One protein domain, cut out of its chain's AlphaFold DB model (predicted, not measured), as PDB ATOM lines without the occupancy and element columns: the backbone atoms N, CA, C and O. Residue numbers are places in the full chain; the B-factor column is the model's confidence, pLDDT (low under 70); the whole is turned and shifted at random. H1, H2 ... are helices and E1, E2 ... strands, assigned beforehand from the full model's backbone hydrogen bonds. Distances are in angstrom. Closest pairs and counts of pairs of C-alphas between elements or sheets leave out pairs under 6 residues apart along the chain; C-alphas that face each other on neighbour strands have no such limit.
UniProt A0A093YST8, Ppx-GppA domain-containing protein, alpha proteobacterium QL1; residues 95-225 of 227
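Overview. This is residues 95 to 225 of the 227 residues of the protein "Ppx-GppA domain-containing protein" of alpha proteobacterium QL1 (UniProt A0A093YST8). What does one see first? A small twisted sheet of four strands has H1 packed slantwise over one face; H2 and H3 lie past the sheet's end where E1 and E3 finish, and H4 reaches away beyond edge strand E4, with H5 near it. What is it made of? The 131 printed residues have five named helices and four named strands in the order H1 E1 E2 E3 H2 H3 E4 H4 H5, and the class is mixed, helices and strands. The sheet's order is E3 E2 E1 E4, mixed. How large is it? It is compact, with a radius of gyration of the C-alphas of 15.2 A and spans of 41 by 40 by 23 A.

Arrangement. How do the strands pair? E1, residues 113 to 119, E2, residues 124 to 130, and E3, residues 133 to 140, form a meander, each strand the antiparallel neighbour of the one before, in two hairpins; N 116 and O 127 are 2.8 A apart, N 128 and O 136 2.9 A. E4, residues 180 to 183, is parallel to E1, with N 181 and O 115 2.8 A apart. How does H1 sit? H1, residues 95 to 108, is on the sheet at a height of 7.5 A, and the C-alphas of Ala 98 and Glu 125, its closest to E2, are 4.9 A apart. And the other helices? H3, residues 155 to 167, and H4, residues 185 to 197, only graze the sheet, while H2, residues 144 to 149, is not on it. H5, residues 212 to 224, is not on it either, and H4 and H5 are near each other, with 7 pairs of C-alphas within 10 A. Are the helices' backbones in range? Every O i to N i+4 pair is within hydrogen-bond range in H1, H2, H4 and H5; in H3, 8 of 9 are.

Along the chain. Where does H1 begin? C-alpha 95 is at (121.568, 127.163, 127.705), and H1 is 20.1 A long. Which strand is longest by residues? E3 is, with 8 residues and 21.2 A from C-alpha 133 to C-alpha 140, and it bends by 51 degrees at residue 136. Where does H5 end? C-alpha 224 is at (117.918, 154.066, 148.548), and H5 is 18.4 A long.

Size, cuts and confidence. What is the greatest distance? The two C-alphas farthest apart are those of Glu 110 and Lys 152, at 43.3 A. Which links are long? H3 to E4, with 12 residues between them, and H4 to H5, with 14, are long links, and the printed part has no cut. Where is confidence low? Residues 150 to 156 and 224 to 225 are under 70 in pLDDT, against a mean of 90.0 for the printed part.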
ATOM      1  N   GLU A  95     120.406 127.057 128.589       94.94
ATOM      2  CA  GLU A  95     121.568 127.163 127.705       94.94
ATOM      3  C   GLU A  95     121.214 127.662 126.301       94.94
ATOM      4  O   GLU A  95     122.026 128.360 125.691       94.94
ATOM      5  N   GLU A  96     120.040 127.313 125.776       96.94
ATOM      6  CA  GLU A  96     119.545 127.843 124.501       96.94
ATOM      7  C   GLU A  96     119.140 129.314 124.623       96.94
ATOM      8  O   GLU A  96     119.399 130.091 123.706       96.94
ATOM      9  N   GLU A  97     118.560 129.727 125.756       96.19
ATOM     10  CA  GLU A  97     118.302 131.147 126.034       96.19
ATOM     11  C   GLU A  97     119.612 131.944 126.064       96.19
ATOM     12  O   GLU A  97     119.756 132.921 125.329       96.19
ATOM     13  N   ALA A  98     120.610 131.482 126.827       97.19
ATOM     14  CA  ALA A  98     121.923 132.125 126.894       97.19
ATOM     15  C   ALA A  98     122.598 132.223 125.516       97.19
ATOM     16  O   ALA A  98     123.225 133.234 125.192       97.19
ATOM     17  N   GLU A  99     122.454 131.185 124.693       97.75
ATOM     18  CA  GLU A  99     122.976 131.148 123.331       97.75
ATOM     19  C   GLU A  99     122.275 132.140 122.404       97.75
ATOM     20  O   GLU A  99     122.943 132.936 121.745       97.75
ATOM     21  N   ARG A 100     120.940 132.163 122.385       96.31
ATOM     22  CA  ARG A 100     120.176 133.098 121.544       96.31
ATOM     23  C   ARG A 100     120.419 134.552 121.945       96.31
ATOM     24  O   ARG A 100     120.596 135.397 121.067       96.31
ATOM     25  N   SER A 101     120.508 134.848 123.241       96.88
ATOM     26  CA  SER A 101     120.845 136.196 123.718       96.88
ATOM     27  C   SER A 101     122.270 136.591 123.328       96.88
ATOM     28  O   SER A 101     122.509 137.735 122.934       96.88
ATOM     29  N   ALA A 102     123.213 135.644 123.344       97.69
ATOM     30  CA  ALA A 102     124.568 135.867 122.853       97.69
ATOM     31  C   ALA A 102     124.619 136.128 121.342       97.69
ATOM     32  O   ALA A 102     125.290 137.070 120.918       97.69
ATOM     33  N   LEU A 103     123.883 135.354 120.541       95.69
ATOM     34  CA  LEU A 103     123.773 135.560 119.093       95.69
ATOM     35  C   LEU A 103     123.180 136.933 118.759       95.69
ATOM     36  O   LEU A 103     123.693 137.605 117.869       95.69
ATOM     37  N   GLY A 104     122.177 137.394 119.513       94.00
ATOM     38  CA  GLY A 104     121.619 138.740 119.349       94.00
ATOM     39  C   GLY A 104     122.620 139.864 119.653       94.00
ATOM     40  O   GLY A 104     122.596 140.910 119.008       94.00
ATOM     41  N   VAL A 105     123.538 139.666 120.606       96.00
ATOM     42  CA  VAL A 105     124.634 140.623 120.846       96.00
ATOM     43  C   VAL A 105     125.682 140.544 119.738       96.00
ATOM     44  O   VAL A 105     126.117 141.580 119.247       96.00
ATOM     45  N   ILE A 106     126.071 139.339 119.318       95.19
ATOM     46  CA  ILE A 106     127.044 139.142 118.233       95.19
ATOM     47  C   ILE A 106     126.546 139.778 116.929       95.19
ATOM     48  O   ILE A 106     127.346 140.364 116.206       95.19
ATOM     49  N   SER A 107     125.242 139.710 116.638       91.56
ATOM     50  CA  SER A 107     124.675 140.325 115.434       91.56
ATOM     51  C   SER A 107     124.606 141.855 115.512       91.56
ATOM     52  O   SER A 107     124.689 142.521 114.484       91.56
ATOM     53  N   GLY A 108     124.473 142.419 116.718       89.94
ATOM     54  CA  GLY A 108     124.334 143.863 116.936       89.94
ATOM     55  C   GLY A 108     125.635 144.628 117.200       89.94
ATOM     56  O   GLY A 108     125.611 145.858 117.207       89.94
ATOM     57  N   PHE A 109     126.755 143.941 117.444       90.75
ATOM     58  CA  PHE A 109     128.039 144.559 117.793       90.75
ATOM     59  C   PHE A 109     129.188 143.959 116.976       90.75
ATOM     60  O   PHE A 109     129.492 142.768 117.081       90.75
ATOM     61  N   GLU A 110     129.900 144.799 116.223       87.06
ATOM     62  CA  GLU A 110     131.118 144.367 115.534       87.06
ATOM     63  C   GLU A 110     132.176 143.926 116.562       87.06
ATOM     64  O   GLU A 110     132.435 144.623 117.543       87.06
ATOM     65  N   LYS A 111     132.799 142.759 116.339       89.00
ATOM     66  CA  LYS A 111     133.879 142.213 117.188       89.00
ATOM     67  C   LYS A 111     133.513 142.138 118.677       89.00
ATOM     68  O   LYS A 111     134.370 142.346 119.532       89.00
ATOM     69  N   ALA A 112     132.260 141.795 118.981       94.06
ATOM     70  CA  ALA A 112     131.799 141.642 120.354       94.06
ATOM     71  C   ALA A 112     132.741 140.737 121.179       94.06
ATOM     72  O   ALA A 112     133.007 139.580 120.824       94.06
ATOM     73  N   ASP A 113     133.256 141.288 122.279       96.31
ATOM     74  CA  ASP A 113     134.129 140.607 123.234       96.31
ATOM     75  C   ASP A 113     133.724 141.025 124.649       96.31
ATOM     76  O   ASP A 113     133.962 142.155 125.080       96.31
ATOM     77  N   GLY A 114     133.076 140.112 125.368       97.12
ATOM     78  CA  GLY A 114     132.623 140.358 126.730       97.12
ATOM     79  C   GLY A 114     131.771 139.235 127.298       97.12
ATOM     80  O   GLY A 114     131.831 138.089 126.840       97.12
ATOM     81  N   ILE A 115     130.984 139.582 128.311       98.06
ATOM     82  CA  ILE A 115     129.939 138.725 128.872       98.06
ATOM     83  C   ILE A 115     128.586 139.314 128.489       98.06
ATOM     84  O   ILE A 115     128.355 140.504 128.668       98.06
ATOM     85  N   VAL A 116     127.691 138.487 127.972       98.25
ATOM     86  CA  VAL A 116     126.276 138.810 127.793       98.25
ATOM     87  C   VAL A 116     125.540 138.419 129.060       98.25
ATOM     88  O   VAL A 116     125.759 137.322 129.567       98.25
ATOM     89  N   ALA A 117     124.699 139.314 129.569       97.94
ATOM     90  CA  ALA A 117     123.866 139.100 130.741       97.94
ATOM     91  C   ALA A 117     122.411 139.443 130.415       97.94
ATOM     92  O   ALA A 117     122.037 140.622 130.388       97.94
ATOM     93  N   ASP A 118     121.597 138.418 130.170       97.81
ATOM     94  CA  ASP A 118     120.166 138.567 129.915       97.81
ATOM     95  C   ASP A 118     119.370 138.381 131.202       97.81
ATOM     96  O   ASP A 118     119.324 137.291 131.766       97.81
ATOM     97  N   LEU A 119     118.778 139.467 131.704       96.12
ATOM     98  CA  LEU A 119     117.980 139.423 132.923       96.12
ATOM     99  C   LEU A 119     116.487 139.345 132.604       96.12
ATOM    100  O   LEU A 119     115.830 140.351 132.289       96.12
ATOM    101  N   GLY A 120     115.946 138.145 132.789       92.06
ATOM    102  CA  GLY A 120     114.530 137.838 132.690       92.06
ATOM    103  C   GLY A 120     113.764 137.962 134.011       92.06
ATOM    104  O   GLY A 120     114.251 138.422 135.049       92.06
ATOM    105  N   GLY A 121     112.498 137.538 133.967       88.94
ATOM    106  CA  GLY A 121     111.640 137.438 135.151       88.94
ATOM    107  C   GLY A 121     111.965 136.225 136.027       88.94
ATOM    108  O   GLY A 121     111.918 136.336 137.251       88.94
ATOM    109  N   GLY A 122     112.303 135.090 135.405       87.94
ATOM    110  CA  GLY A 122     112.569 133.816 136.084       87.94
ATOM    111  C   GLY A 122     114.052 133.507 136.296       87.94
ATOM    112  O   GLY A 122     114.404 132.922 137.319       87.94
ATOM    113  N   SER A 123     114.923 133.945 135.391       92.44
ATOM    114  CA  SER A 123     116.346 133.600 135.384       92.44
ATOM    115  C   SER A 123     117.234 134.765 134.930       92.44
ATOM    116  O   SER A 123     116.746 135.830 134.539       92.44
ATOM    117  N   LEU A 124     118.540 134.558 135.092       96.38
ATOM    118  CA  LEU A 124     119.616 135.343 134.501       96.38
ATOM    119  C   LEU A 124     120.476 134.398 133.665       96.38
ATOM    120  O   LEU A 124     121.065 133.458 134.205       96.38
ATOM    121  N   GLU A 125     120.597 134.684 132.382       97.81
ATOM    122  CA  GLU A 125     121.451 133.952 131.461       97.81
ATOM    123  C   GLU A 125     122.763 134.704 131.260       97.81
ATOM    124  O   GLU A 125     122.784 135.921 131.059       97.81
ATOM    125  N   LEU A 126     123.872 133.969 131.310       98.19
ATOM    126  CA  LEU A 126     125.216 134.486 131.099       98.19
ATOM    127  C   LEU A 126     125.879 133.758 129.937       98.19
ATOM    128  O   LEU A 126     125.856 132.529 129.878       98.19
ATOM    129  N   ALA A 127     126.548 134.502 129.061       98.19
ATOM    130  CA  ALA A 127     127.349 133.917 127.994       98.19
ATOM    131  C   ALA A 127     128.649 134.689 127.771       98.19
ATOM    132  O   ALA A 127     128.650 135.907 127.614       98.19
ATOM    133  N   ARG A 128     129.778 133.980 127.719       97.81
ATOM    134  CA  ARG A 128     131.065 134.549 127.307       97.81
ATOM    135  C   ARG A 128     131.127 134.560 125.784       97.81
ATOM    136  O   ARG A 128     131.109 133.489 125.185       97.81
ATOM    137  N   ILE A 129     131.285 135.732 125.173       97.62
ATOM    138  CA  ILE A 129     131.421 135.869 123.714       97.62
ATOM    139  C   ILE A 129     132.755 136.488 123.327       97.62
ATOM    140  O   ILE A 129     133.125 137.508 123.889       97.62
ATOM    141  N   LYS A 130     133.478 135.908 122.370       95.75
ATOM    142  CA  LYS A 130     134.738 136.459 121.854       95.75
ATOM    143  C   LYS A 130     134.867 136.174 120.368       95.75
ATOM    144  O   LYS A 130     134.723 135.027 119.954       95.75
ATOM    145  N   SER A 131     135.182 137.203 119.579       90.25
ATOM    146  CA  SER A 131     135.443 137.064 118.136       90.25
ATOM    147  C   SER A 131     134.310 136.332 117.398       90.25
ATOM    148  O   SER A 131     134.559 135.420 116.615       90.25
ATOM    149  N   GLY A 132     133.059 136.690 117.710       90.62
ATOM    150  CA  GLY A 132     131.864 136.083 117.110       90.62
ATOM    151  C   GLY A 132     131.546 134.658 117.578       90.62
ATOM    152  O   GLY A 132     130.642 134.035 117.035       90.62
ATOM    153  N   LYS A 133     132.265 134.126 118.575       95.19
ATOM    154  CA  LYS A 133     132.039 132.786 119.134       95.19
ATOM    155  C   LYS A 133     131.536 132.858 120.565       95.19
ATOM    156  O   LYS A 133     131.983 133.700 121.343       95.19
ATOM    157  N   ILE A 134     130.667 131.921 120.923       97.50
ATOM    158  CA  ILE A 134     130.203 131.700 122.292       97.50
ATOM    159  C   ILE A 134     131.137 130.668 122.931       97.50
ATOM    160  O   ILE A 134     131.303 129.575 122.400       97.50
ATOM    161  N   LEU A 135     131.794 131.029 124.033       96.75
ATOM    162  CA  LEU A 135     132.803 130.188 124.691       96.75
ATOM    163  C   LEU A 135     132.240 129.427 125.890       96.75
ATOM    164  O   LEU A 135     132.586 128.274 126.121       96.75
ATOM    165  N   ASN A 136     131.390 130.087 126.673       97.19
ATOM    166  CA  ASN A 136     130.786 129.525 127.872       97.19
ATOM    167  C   ASN A 136     129.370 130.063 128.024       97.19
ATOM    168  O   ASN A 136     129.094 131.191 127.614       97.19
ATOM    169  N   LYS A 137     128.508 129.266 128.653       97.38
ATOM    170  CA  LYS A 137     127.122 129.607 128.971       97.38
ATOM    171  C   LYS A 137     126.844 129.256 130.432       97.38
ATOM    172  O   LYS A 137     127.522 128.399 131.004       97.38
ATOM    173  N   ALA A 138     125.901 129.949 131.051       96.56
ATOM    174  CA  ALA A 138     125.359 129.606 132.359       96.56
ATOM    175  C   ALA A 138     123.946 130.174 132.509       96.56
ATOM    176  O   ALA A 138     123.632 131.230 131.962       96.56
ATOM    177  N   THR A 139     123.131 129.504 133.317       96.38
ATOM    178  CA  THR A 139     121.798 129.969 133.704       96.38
ATOM    179  C   THR A 139     121.710 129.980 135.214       96.38
ATOM    180  O   THR A 139     122.054 128.997 135.868       96.38
ATOM    181  N   LEU A 140     121.250 131.098 135.767       94.44
ATOM    182  CA  LEU A 140     121.139 131.312 137.203       94.44
ATOM    183  C   LEU A 140     119.686 131.608 137.592       94.44
ATOM    184  O   LEU A 140     119.000 132.352 136.884       94.44
ATOM    185  N   PRO A 141     119.205 131.120 138.751       90.44
ATOM    186  CA  PRO A 141     117.862 131.403 139.254       90.44
ATOM    187  C   PRO A 141     117.796 132.808 139.889       90.44
ATOM    188  O   PRO A 141     117.447 132.974 141.059       90.44
ATOM    189  N   LEU A 142     118.163 133.839 139.122       91.69
ATOM    190  CA  LEU A 142     118.294 135.231 139.570       91.69
ATOM    191  C   LEU A 142     117.338 136.199 138.853       91.69
ATOM    192  O   LEU A 142     117.567 137.407 138.858       91.69
ATOM    193  N   GLY A 143     116.254 135.696 138.258       90.19
ATOM    194  CA  GLY A 143     115.258 136.545 137.605       90.19
ATOM    195  C   GLY A 143     114.552 137.501 138.570       90.19
ATOM    196  O   GLY A 143     114.369 137.207 139.754       90.19
ATOM    197  N   VAL A 144     114.118 138.659 138.066       88.62
ATOM    198  CA  VAL A 144     113.581 139.734 138.923       88.62
ATOM    199  C   VAL A 144     112.310 139.347 139.675       88.62
ATOM    200  O   VAL A 144     112.192 139.651 140.860       88.62
ATOM    201  N   LEU A 145     111.376 138.647 139.022       85.12
ATOM    202  CA  LEU A 145     110.132 138.211 139.662       85.12
ATOM    203  C   LEU A 145     110.438 137.136 140.702       85.12
ATOM    204  O   LEU A 145     109.933 137.207 141.821       85.12
ATOM    205  N   ARG A 146     111.343 136.209 140.373       83.56
ATOM    206  CA  ARG A 146     111.804 135.178 141.305       83.56
ATOM    207  C   ARG A 146     112.382 135.777 142.584       83.56
ATOM    208  O   ARG A 146     111.996 135.413 143.695       83.56
ATOM    209  N   LEU A 147     113.278 136.751 142.444       84.81
ATOM    210  CA  LEU A 147     113.894 137.424 143.589       84.81
ATOM    211  C   LEU A 147     112.880 138.227 144.416       84.81
ATOM    212  O   LEU A 147     112.984 138.241 145.642       84.81
ATOM    213  N   MET A 148     111.883 138.854 143.779       81.31
ATOM    214  CA  MET A 148     110.806 139.572 144.477       81.31
ATOM    215  C   MET A 148     109.883 138.638 145.268       81.31
ATOM    216  O   MET A 148     109.374 139.021 146.322       81.31
ATOM    217  N   ASN A 149     109.673 137.415 144.783       74.12
ATOM    218  CA  ASN A 149     108.707 136.482 145.349       74.12
ATOM    219  C   ASN A 149     109.230 135.641 146.510       74.12
ATOM    220  O   ASN A 149     108.407 135.047 147.206       74.12
ATOM    221  N   GLN A 150     110.543 135.604 146.762       69.81
ATOM    222  CA  GLN A 150     111.130 134.900 147.907       69.81
ATOM    223  C   GLN A 150     110.927 135.704 149.211       69.81
ATOM    224  O   GLN A 150     111.712 136.607 149.519       69.81
ATOM    225  N   PRO A 151     109.940 135.359 150.064       51.47
ATOM    226  CA  PRO A 151     109.480 136.231 151.148       51.47
ATOM    227  C   PRO A 151     110.410 136.262 152.381       51.47
ATOM    228  O   PRO A 151     110.099 136.914 153.373       51.47
ATOM    229  N   LYS A 152     111.564 135.573 152.366       49.59
ATOM    230  CA  LYS A 152     112.420 135.361 153.558       49.59
ATOM    231  C   LYS A 152     113.746 136.138 153.587       49.59
ATOM    232  O   LYS A 152     114.573 135.903 154.476       49.59
ATOM    233  N   LYS A 153     113.996 137.071 152.666       49.56
ATOM    234  CA  LYS A 153     115.307 137.734 152.563       49.56
ATOM    235  C   LYS A 153     115.176 139.261 152.624       49.56
ATOM    236  O   LYS A 153     114.989 139.915 151.610       49.56
ATOM    237  N   ARG A 154     115.360 139.843 153.826       55.78
ATOM    238  CA  ARG A 154     115.808 141.251 153.988       55.78
ATOM    239  C   ARG A 154     116.894 141.538 152.937       55.78
ATOM    240  O   ARG A 154     117.710 140.646 152.718       55.78
ATOM    241  N   GLN A 155     116.963 142.743 152.358       61.88
ATOM    242  CA  GLN A 155     117.943 143.139 151.317       61.88
ATOM    243  C   GLN A 155     119.354 142.528 151.498       61.88
ATOM    244  O   GLN A 155     119.924 141.997 150.548       61.88
ATOM    245  N   LYS A 156     119.878 142.480 152.737       60.91
ATOM    246  CA  LYS A 156     121.177 141.860 153.076       60.91
ATOM    247  C   LYS A 156     121.328 140.379 152.671       60.91
ATOM    248  O   LYS A 156     122.426 139.947 152.339       60.91
ATOM    249  N   LYS A 157     120.256 139.582 152.693       74.06
ATOM    250  CA  LYS A 157     120.281 138.159 152.305       74.06
ATOM    251  C   LYS A 157     120.155 137.950 150.791       74.06
ATOM    252  O   LYS A 157     120.614 136.920 150.307       74.06
ATOM    253  N   VAL A 158     119.553 138.894 150.058       80.56
ATOM    254  CA  VAL A 158     119.452 138.826 148.587       80.56
ATOM    255  C   VAL A 158     120.834 138.990 147.963       80.56
ATOM    256  O   VAL A 158     121.222 138.160 147.152       80.56
ATOM    257  N   GLY A 159     121.619 139.970 148.427       84.38
ATOM    258  CA  GLY A 159     123.002 140.152 147.968       84.38
ATOM    259  C   GLY A 159     123.866 138.905 148.187       84.38
ATOM    260  O   GLY A 159     124.524 138.450 147.261       84.38
ATOM    261  N   LYS A 160     123.796 138.284 149.377       87.00
ATOM    262  CA  LYS A 160     124.519 137.028 149.652       87.00
ATOM    263  C   LYS A 160     124.096 135.899 148.707       87.00
ATOM    264  O   LYS A 160     124.957 135.189 148.212       87.00
ATOM    265  N   PHE A 161     122.796 135.749 148.454       87.38
ATOM    266  CA  PHE A 161     122.282 134.738 147.529       87.38
ATOM    267  C   PHE A 161     122.786 134.962 146.099       87.38
ATOM    268  O   PHE A 161     123.331 134.038 145.513       87.38
ATOM    269  N   ILE A 162     122.693 136.193 145.584       90.94
ATOM    270  CA  ILE A 162     123.224 136.556 144.261       90.94
ATOM    271  C   ILE A 162     124.717 136.224 144.171       90.94
ATOM    272  O   ILE A 162     125.139 135.576 143.220       90.94
ATOM    273  N   MET A 163     125.509 136.615 145.175       91.06
ATOM    274  CA  MET A 163     126.946 136.326 145.201       91.06
ATOM    275  C   MET A 163     127.238 134.823 145.215       91.06
ATOM    276  O   MET A 163     128.149 134.385 144.519       91.06
ATOM    277  N   THR A 164     126.467 134.034 145.968       92.06
ATOM    278  CA  THR A 164     126.591 132.570 145.975       92.06
ATOM    279  C   THR A 164     126.300 131.983 144.595       92.06
ATOM    280  O   THR A 164     127.139 131.258 144.068       92.06
ATOM    281  N   GLU A 165     125.177 132.343 143.972       93.69
ATOM    282  CA  GLU A 165     124.815 131.837 142.638       93.69
ATOM    283  C   GLU A 165     125.849 132.232 141.573       93.69
ATOM    284  O   GLU A 165     126.275 131.394 140.783       93.69
ATOM    285  N   ILE A 166     126.336 133.477 141.592       94.00
ATOM    286  CA  ILE A 166     127.396 133.934 140.677       94.00
ATOM    287  C   ILE A 166     128.701 133.164 140.920       94.00
ATOM    288  O   ILE A 166     129.372 132.781 139.962       94.00
ATOM    289  N   SER A 167     129.066 132.900 142.180       93.81
ATOM    290  CA  SER A 167     130.296 132.165 142.508       93.81
ATOM    291  C   SER A 167     130.285 130.707 142.041       93.81
ATOM    292  O   SER A 167     131.352 130.142 141.802       93.81
ATOM    293  N   ASN A 168     129.099 130.120 141.844       93.62
ATOM    294  CA  ASN A 168     128.951 128.768 141.303       93.62
ATOM    295  C   ASN A 168     129.319 128.690 139.810       93.62
ATOM    296  O   ASN A 168     129.579 127.603 139.290       93.62
ATOM    297  N   VAL A 169     129.393 129.824 139.106       95.44
ATOM    298  CA  VAL A 169     129.796 129.870 137.697       95.44
ATOM    299  C   VAL A 169     131.321 129.928 137.597       95.44
ATOM    300  O   VAL A 169     131.941 130.992 137.534       95.44
ATOM    301  N   SER A 170     131.942 128.751 137.561       93.56
ATOM    302  CA  SER A 170     133.399 128.567 137.668       93.56
ATOM    303  C   SER A 170     134.239 129.312 136.622       93.56
ATOM    304  O   SER A 170     135.402 129.631 136.879       93.56
ATOM    305  N   TRP A 171     133.681 129.598 135.443       94.81
ATOM    306  CA  TRP A 171     134.384 130.307 134.375       94.81
ATOM    307  C   TRP A 171     134.366 131.832 134.545       94.81
ATOM    308  O   TRP A 171     135.256 132.495 134.008       94.81
ATOM    309  N   LEU A 172     133.433 132.407 135.320       92.94
ATOM    310  CA  LEU A 172     133.363 133.861 135.535       92.94
ATOM    311  C   LEU A 172     134.605 134.385 136.256       92.94
ATOM    312  O   LEU A 172     135.192 135.369 135.821       92.94
ATOM    313  N   SER A 173     135.059 133.699 137.308       87.94
ATOM    314  CA  SER A 173     136.236 134.114 138.093       87.94
ATOM    315  C   SER A 173     137.544 134.088 137.293       87.94
ATOM    316  O   SER A 173     138.488 134.806 137.617       87.94
ATOM    317  N   LYS A 174     137.599 133.278 136.232       88.12
ATOM    318  CA  LYS A 174     138.756 133.141 135.332       88.12
ATOM    319  C   LYS A 174     138.680 134.075 134.124       88.12
ATOM    320  O   LYS A 174     139.650 134.206 133.380       88.12
ATOM    321  N   THR A 175     137.533 134.712 133.914       90.06
ATOM    322  CA  THR A 175     137.262 135.534 132.740       90.06
ATOM    323  C   THR A 175     137.622 136.985 133.024       90.06
ATOM    324  O   THR A 175     136.984 137.652 133.832       90.06
ATOM    325  N   LYS A 176     138.625 137.503 132.311       89.88
ATOM    326  CA  LYS A 176     138.923 138.939 132.269       89.88
ATOM    327  C   LYS A 176     138.308 139.525 131.005       89.88
ATOM    328  O   LYS A 176     138.715 139.166 129.901       89.88
ATOM    329  N   VAL A 177     137.309 140.386 131.174       91.38
ATOM    330  CA  VAL A 177     136.625 141.097 130.086       91.38
ATOM    331  C   VAL A 177     136.434 142.559 130.454       91.38
ATOM    332  O   VAL A 177     136.367 142.900 131.632       91.38
ATOM    333  N   HIS A 178     136.319 143.403 129.433       88.94
ATOM    334  CA  HIS A 178     136.053 144.832 129.597       88.94
ATOM    335  C   HIS A 178     134.577 145.188 129.389       88.94
ATOM    336  O   HIS A 178     134.125 146.206 129.902       88.94
ATOM    337  N   ASN A 179     133.819 144.337 128.687       95.25
ATOM    338  CA  ASN A 179     132.429 144.610 128.334       95.25
ATOM    339  C   ASN A 179     131.463 143.640 129.018       95.25
ATOM    340  O   ASN A 179     131.658 142.418 128.999       95.25
ATOM    341  N   LEU A 180     130.381 144.204 129.554       96.75
ATOM    342  CA  LEU A 180     129.190 143.491 129.997       96.75
ATOM    343  C   LEU A 180     128.001 143.976 129.157       96.75
ATOM    344  O   LEU A 180     127.562 145.116 129.291       96.75
ATOM    345  N   TYR A 181     127.485 143.116 128.284       97.44
ATOM    346  CA  TYR A 181     126.344 143.415 127.427       97.44
ATOM    347  C   TYR A 181     125.047 143.100 128.169       97.44
ATOM    348  O   TYR A 181     124.772 141.947 128.501       97.44
ATOM    349  N   LEU A 182     124.248 144.132 128.432       97.25
ATOM    350  CA  LEU A 182     123.018 144.024 129.208       97.25
ATOM    351  C   LEU A 182     121.814 143.766 128.295       97.25
ATOM    352  O   LEU A 182     121.390 144.646 127.543       97.25
ATOM    353  N   VAL A 183     121.234 142.572 128.398       96.81
ATOM    354  CA  VAL A 183     120.058 142.137 127.629       96.81
ATOM    355  C   VAL A 183     118.855 141.959 128.563       96.81
ATOM    356  O   VAL A 183     118.994 141.705 129.756       96.81
ATOM    357  N   GLY A 184     117.648 142.175 128.046       94.12
ATOM    358  CA  GLY A 184     116.421 141.949 128.810       94.12
ATOM    359  C   GLY A 184     115.654 143.223 129.170       94.12
ATOM    360  O   GLY A 184     116.060 144.361 128.929       94.12
ATOM    361  N   GLY A 185     114.427 143.048 129.659       92.31
ATOM    362  CA  GLY A 185     113.493 144.158 129.896       92.31
ATOM    363  C   GLY A 185     113.894 145.070 131.055       92.31
ATOM    364  O   GLY A 185     113.731 146.286 130.951       92.31
ATOM    365  N   THR A 186     114.421 144.487 132.130       92.19
ATOM    366  CA  THR A 186     114.769 145.198 133.366       92.19
ATOM    367  C   THR A 186     115.899 146.193 133.132       92.19
ATOM    368  O   THR A 186     115.738 147.378 133.428       92.19
ATOM    369  N   TRP A 187     117.003 145.750 132.523       94.44
ATOM    370  CA  TRP A 187     118.131 146.626 132.197       94.44
ATOM    371  C   TRP A 187     117.720 147.759 131.272       94.44
ATOM    372  O   TRP A 187     118.043 148.917 131.522       94.44
ATOM    373  N   ARG A 188     116.919 147.451 130.248       94.56
ATOM    374  CA  ARG A 188     116.421 148.462 129.314       94.56
ATOM    375  C   ARG A 188     115.545 149.511 129.993       94.56
ATOM    376  O   ARG A 188     115.645 150.682 129.648       94.56
ATOM    377  N   ALA A 189     114.689 149.117 130.937       92.88
ATOM    378  CA  ALA A 189     113.865 150.063 131.686       92.88
ATOM    379  C   ALA A 189     114.723 150.997 132.554       92.88
ATOM    380  O   ALA A 189     114.515 152.210 132.534       92.88
ATOM    381  N   TRP A 190     115.720 150.445 133.251       93.25
ATOM    382  CA  TRP A 190     116.680 151.225 134.034       93.25
ATOM    383  C   TRP A 190     117.459 152.222 133.165       93.25
ATOM    384  O   TRP A 190     117.458 153.420 133.449       93.25
ATOM    385  N   LEU A 191     118.056 151.760 132.067       94.81
ATOM    386  CA  LEU A 191     118.857 152.601 131.178       94.81
ATOM    387  C   LEU A 191     118.018 153.681 130.472       94.81
ATOM    388  O   LEU A 191     118.473 154.813 130.335       94.81
ATOM    389  N   LYS A 192     116.759 153.395 130.106       94.06
ATOM    390  CA  LYS A 192     115.821 154.425 129.613       94.06
ATOM    391  C   LYS A 192     115.545 155.498 130.663       94.06
ATOM    392  O   LYS A 192     115.546 156.683 130.339       94.06
ATOM    393  N   ALA A 193     115.325 155.098 131.918       92.69
ATOM    394  CA  ALA A 193     115.146 156.051 133.008       92.69
ATOM    395  C   ALA A 193     116.402 156.910 133.203       92.69
ATOM    396  O   ALA A 193     116.282 158.115 133.407       92.69
ATOM    397  N   ARG A 194     117.600 156.324 133.079       92.50
ATOM    398  CA  ARG A 194     118.864 157.071 133.107       92.50
ATOM    399  C   ARG A 194     118.935 158.103 131.983       92.50
ATOM    400  O   ARG A 194     119.100 159.273 132.303       92.50
ATOM    401  N   ILE A 195     118.761 157.693 130.721       93.56
ATOM    402  CA  ILE A 195     118.772 158.578 129.536       93.56
ATOM    403  C   ILE A 195     117.848 159.782 129.748       93.56
ATOM    404  O   ILE A 195     118.241 160.925 129.522       93.56
ATOM    405  N   PHE A 196     116.635 159.529 130.246       92.56
ATOM    406  CA  PHE A 196     115.666 160.577 130.545       92.56
ATOM    407  C   PHE A 196     116.134 161.507 131.677       92.56
ATOM    408  O   PHE A 196     116.110 162.729 131.533       92.56
ATOM    409  N   LEU A 197     116.583 160.948 132.804       89.94
ATOM    410  CA  LEU A 197     116.971 161.717 133.993       89.94
ATOM    411  C   LEU A 197     118.263 162.520 133.804       89.94
ATOM    412  O   LEU A 197     118.402 163.577 134.416       89.94
ATOM    413  N   SER A 198     119.203 162.032 132.995       89.62
ATOM    414  CA  SER A 198     120.444 162.741 132.668       89.62
ATOM    415  C   SER A 198     120.272 163.754 131.537       89.62
ATOM    416  O   SER A 198     121.225 164.464 131.229       89.62
ATOM    417  N   LYS A 199     119.074 163.838 130.932       91.69
ATOM    418  CA  LYS A 199     118.804 164.636 129.726       91.69
ATOM    419  C   LYS A 199     119.799 164.316 128.606       91.69
ATOM    420  O   LYS A 199     120.311 165.214 127.941       91.69
ATOM    421  N   TYR A 200     120.107 163.031 128.433       92.81
ATOM    422  CA  TYR A 200     121.058 162.591 127.422       92.81
ATOM    423  C   TYR A 200     120.537 162.961 126.019       92.81
ATOM    424  O   TYR A 200     119.352 162.756 125.743       92.81
ATOM    425  N   PRO A 201     121.383 163.509 125.128       92.06
ATOM    426  CA  PRO A 201     120.929 164.113 123.874       92.06
ATOM    427  C   PRO A 201     120.336 163.110 122.874       92.06
ATOM    428  O   PRO A 201     119.595 163.511 121.981       92.06
ATOM    429  N   LEU A 202     120.638 161.814 123.013       91.81
ATOM    430  CA  LEU A 202     120.139 160.762 122.127       91.81
ATOM    431  C   LEU A 202     119.202 159.813 122.874       91.81
ATOM    432  O   LEU A 202     119.614 159.083 123.770       91.81
ATOM    433  N   ASN A 203     117.944 159.738 122.446       89.94
ATOM    434  CA  ASN A 203     116.980 158.783 122.997       89.94
ATOM    435  C   ASN A 203     117.098 157.398 122.326       89.94
ATOM    436  O   ASN A 203     116.111 156.825 121.863       89.94
ATOM    437  N   ILE A 204     118.327 156.883 122.227       90.56
ATOM    438  CA  ILE A 204     118.651 155.597 121.602       90.56
ATOM    439  C   ILE A 204     119.286 154.700 122.656       90.56
ATOM    440  O   ILE A 204     120.275 155.055 123.286       90.56
ATOM    441  N   LEU A 205     118.696 153.521 122.845       92.50
ATOM    442  CA  LEU A 205     119.147 152.564 123.851       92.50
ATOM    443  C   LEU A 205     120.165 151.556 123.307       92.50
ATOM    444  O   LEU A 205     120.992 151.044 124.056       92.50
ATOM    445  N   HIS A 206     120.061 151.219 122.020       91.12
ATOM    446  CA  HIS A 206     120.972 150.271 121.391       91.12
ATOM    447  C   HIS A 206     122.393 150.845 121.413       91.12
ATOM    448  O   HIS A 206     122.595 151.987 121.015       91.12
ATOM    449  N   GLN A 207     123.344 150.057 121.924       91.62
ATOM    450  CA  GLN A 207     124.741 150.452 122.154       91.62
ATOM    451  C   GLN A 207     124.947 151.640 123.111       91.62
ATOM    452  O   GLN A 207     126.044 152.186 123.173       91.62
ATOM    453  N   TYR A 208     123.940 152.027 123.902       94.88
ATOM    454  CA  TYR A 208     124.154 152.994 124.976       94.88
ATOM    455  C   TYR A 208     125.079 152.392 126.043       94.88
ATOM    456  O   TYR A 208     124.793 151.326 126.594       94.88
ATOM    457  N   THR A 209     126.182 153.079 126.335       94.19
ATOM    458  CA  THR A 209     127.220 152.623 127.266       94.19
ATOM    459  C   THR A 209     127.291 153.500 128.504       94.19
ATOM    460  O   THR A 209     127.116 154.715 128.424       94.19
ATOM    461  N   ILE A 210     127.626 152.880 129.632       94.69
ATOM    462  CA  ILE A 210     127.922 153.546 130.902       94.69
ATOM    463  C   ILE A 210     129.131 152.873 131.551       94.69
ATOM    464  O   ILE A 210     129.380 151.688 131.312       94.69
ATOM    465  N   SER A 211     129.869 153.610 132.377       95.38
ATOM    466  CA  SER A 211     130.980 153.043 133.141       95.38
ATOM    467  C   SER A 211     130.482 152.187 134.321       95.38
ATOM    468  O   SER A 211     129.351 152.363 134.795       95.38
ATOM    469  N   PRO A 212     131.311 151.267 134.849       93.69
ATOM    470  CA  PRO A 212     130.992 150.521 136.069       93.69
ATOM    471  C   PRO A 212     130.698 151.422 137.280       93.69
ATOM    472  O   PRO A 212     129.843 151.097 138.111       93.69
ATOM    473  N   GLU A 213     131.375 152.566 137.382       94.56
ATOM    474  CA  GLU A 213     131.182 153.553 138.446       94.56
ATOM    475  C   GLU A 213     129.806 154.212 138.326       94.56
ATOM    476  O   GLU A 213     129.065 154.270 139.308       94.56
ATOM    477  N   GLU A 214     129.430 154.643 137.119       93.56
ATOM    478  CA  GLU A 214     128.108 155.211 136.839       93.56
ATOM    479  C   GLU A 214     126.987 154.206 137.128       93.56
ATOM    480  O   GLU A 214     125.991 154.545 137.774       93.56
ATOM    481  N   ALA A 215     127.165 152.953 136.699       93.00
ATOM    482  CA  ALA A 215     126.227 151.869 136.976       93.00
ATOM    483  C   ALA A 215     126.055 151.638 138.487       93.00
ATOM    484  O   ALA A 215     124.936 151.483 138.984       93.00
ATOM    485  N   SER A 216     127.158 151.658 139.239       91.50
ATOM    486  CA  SER A 216     127.149 151.472 140.694       91.50
ATOM    487  C   SER A 216     126.445 152.622 141.416       91.50
ATOM    488  O   SER A 216     125.642 152.384 142.322       91.50
ATOM    489  N   GLN A 217     126.693 153.865 140.996       90.94
ATOM    490  CA  GLN A 217     126.016 155.051 141.531       90.94
ATOM    491  C   GLN A 217     124.503 154.984 141.308       90.94
ATOM    492  O   GLN A 217     123.725 155.249 142.230       90.94
ATOM    493  N   ASP A 218     124.076 154.569 140.116       90.75
ATOM    494  CA  ASP A 218     122.663 154.369 139.810       90.75
ATOM    495  C   ASP A 218     122.034 153.295 140.704       90.75
ATOM    496  O   ASP A 218     120.977 153.531 141.290       90.75
ATOM    497  N   CYS A 219     122.690 152.146 140.884       85.88
ATOM    498  CA  CYS A 219     122.217 151.086 141.780       85.88
ATOM    499  C   CYS A 219     122.011 151.588 143.220       85.88
ATOM    500  O   CYS A 219     120.989 151.284 143.845       85.88
ATOM    501  N   VAL A 220     122.931 152.402 143.749       86.12
ATOM    502  CA  VAL A 220     122.773 153.038 145.072       86.12
ATOM    503  C   VAL A 220     121.584 153.998 145.071       86.12
ATOM    504  O   VAL A 220     120.733 153.936 145.959       86.12
ATOM    505  N   ARG A 221     121.462 154.851 144.052       85.06
ATOM    506  CA  ARG A 221     120.364 155.820 143.932       85.06
ATOM    507  C   ARG A 221     118.990 155.146 143.865       85.06
ATOM    508  O   ARG A 221     118.055 155.606 144.519       85.06
ATOM    509  N   PHE A 222     118.847 154.069 143.095       81.12
ATOM    510  CA  PHE A 222     117.570 153.364 142.929       81.12
ATOM    511  C   PHE A 222     117.226 152.444 144.104       81.12
ATOM    512  O   PHE A 222     116.048 152.226 144.367       81.12
ATOM    513  N   SER A 223     118.219 151.944 144.844       76.00
ATOM    514  CA  SER A 223     117.982 151.118 146.040       76.00
ATOM    515  C   SER A 223     117.665 151.926 147.304       76.00
ATOM    516  O   SER A 223     117.031 151.394 148.215       76.00
ATOM    517  N   THR A 224     118.085 153.194 147.367       67.94
ATOM    518  CA  THR A 224     117.918 154.066 148.548       67.94
ATOM    519  C   THR A 224     116.719 155.005 148.467       67.94
ATOM    520  O   THR A 224     116.268 155.502 149.502       67.94
ATOM    521  N   LYS A 225     116.152 155.234 147.275       56.06
ATOM    522  CA  LYS A 225     114.908 155.997 147.135       56.06
ATOM    523  C   LYS A 225     113.754 155.245 147.804       56.06
ATOM    524  O   LYS A 225     113.240 154.265 147.267       56.06
TER     525      LYS A 225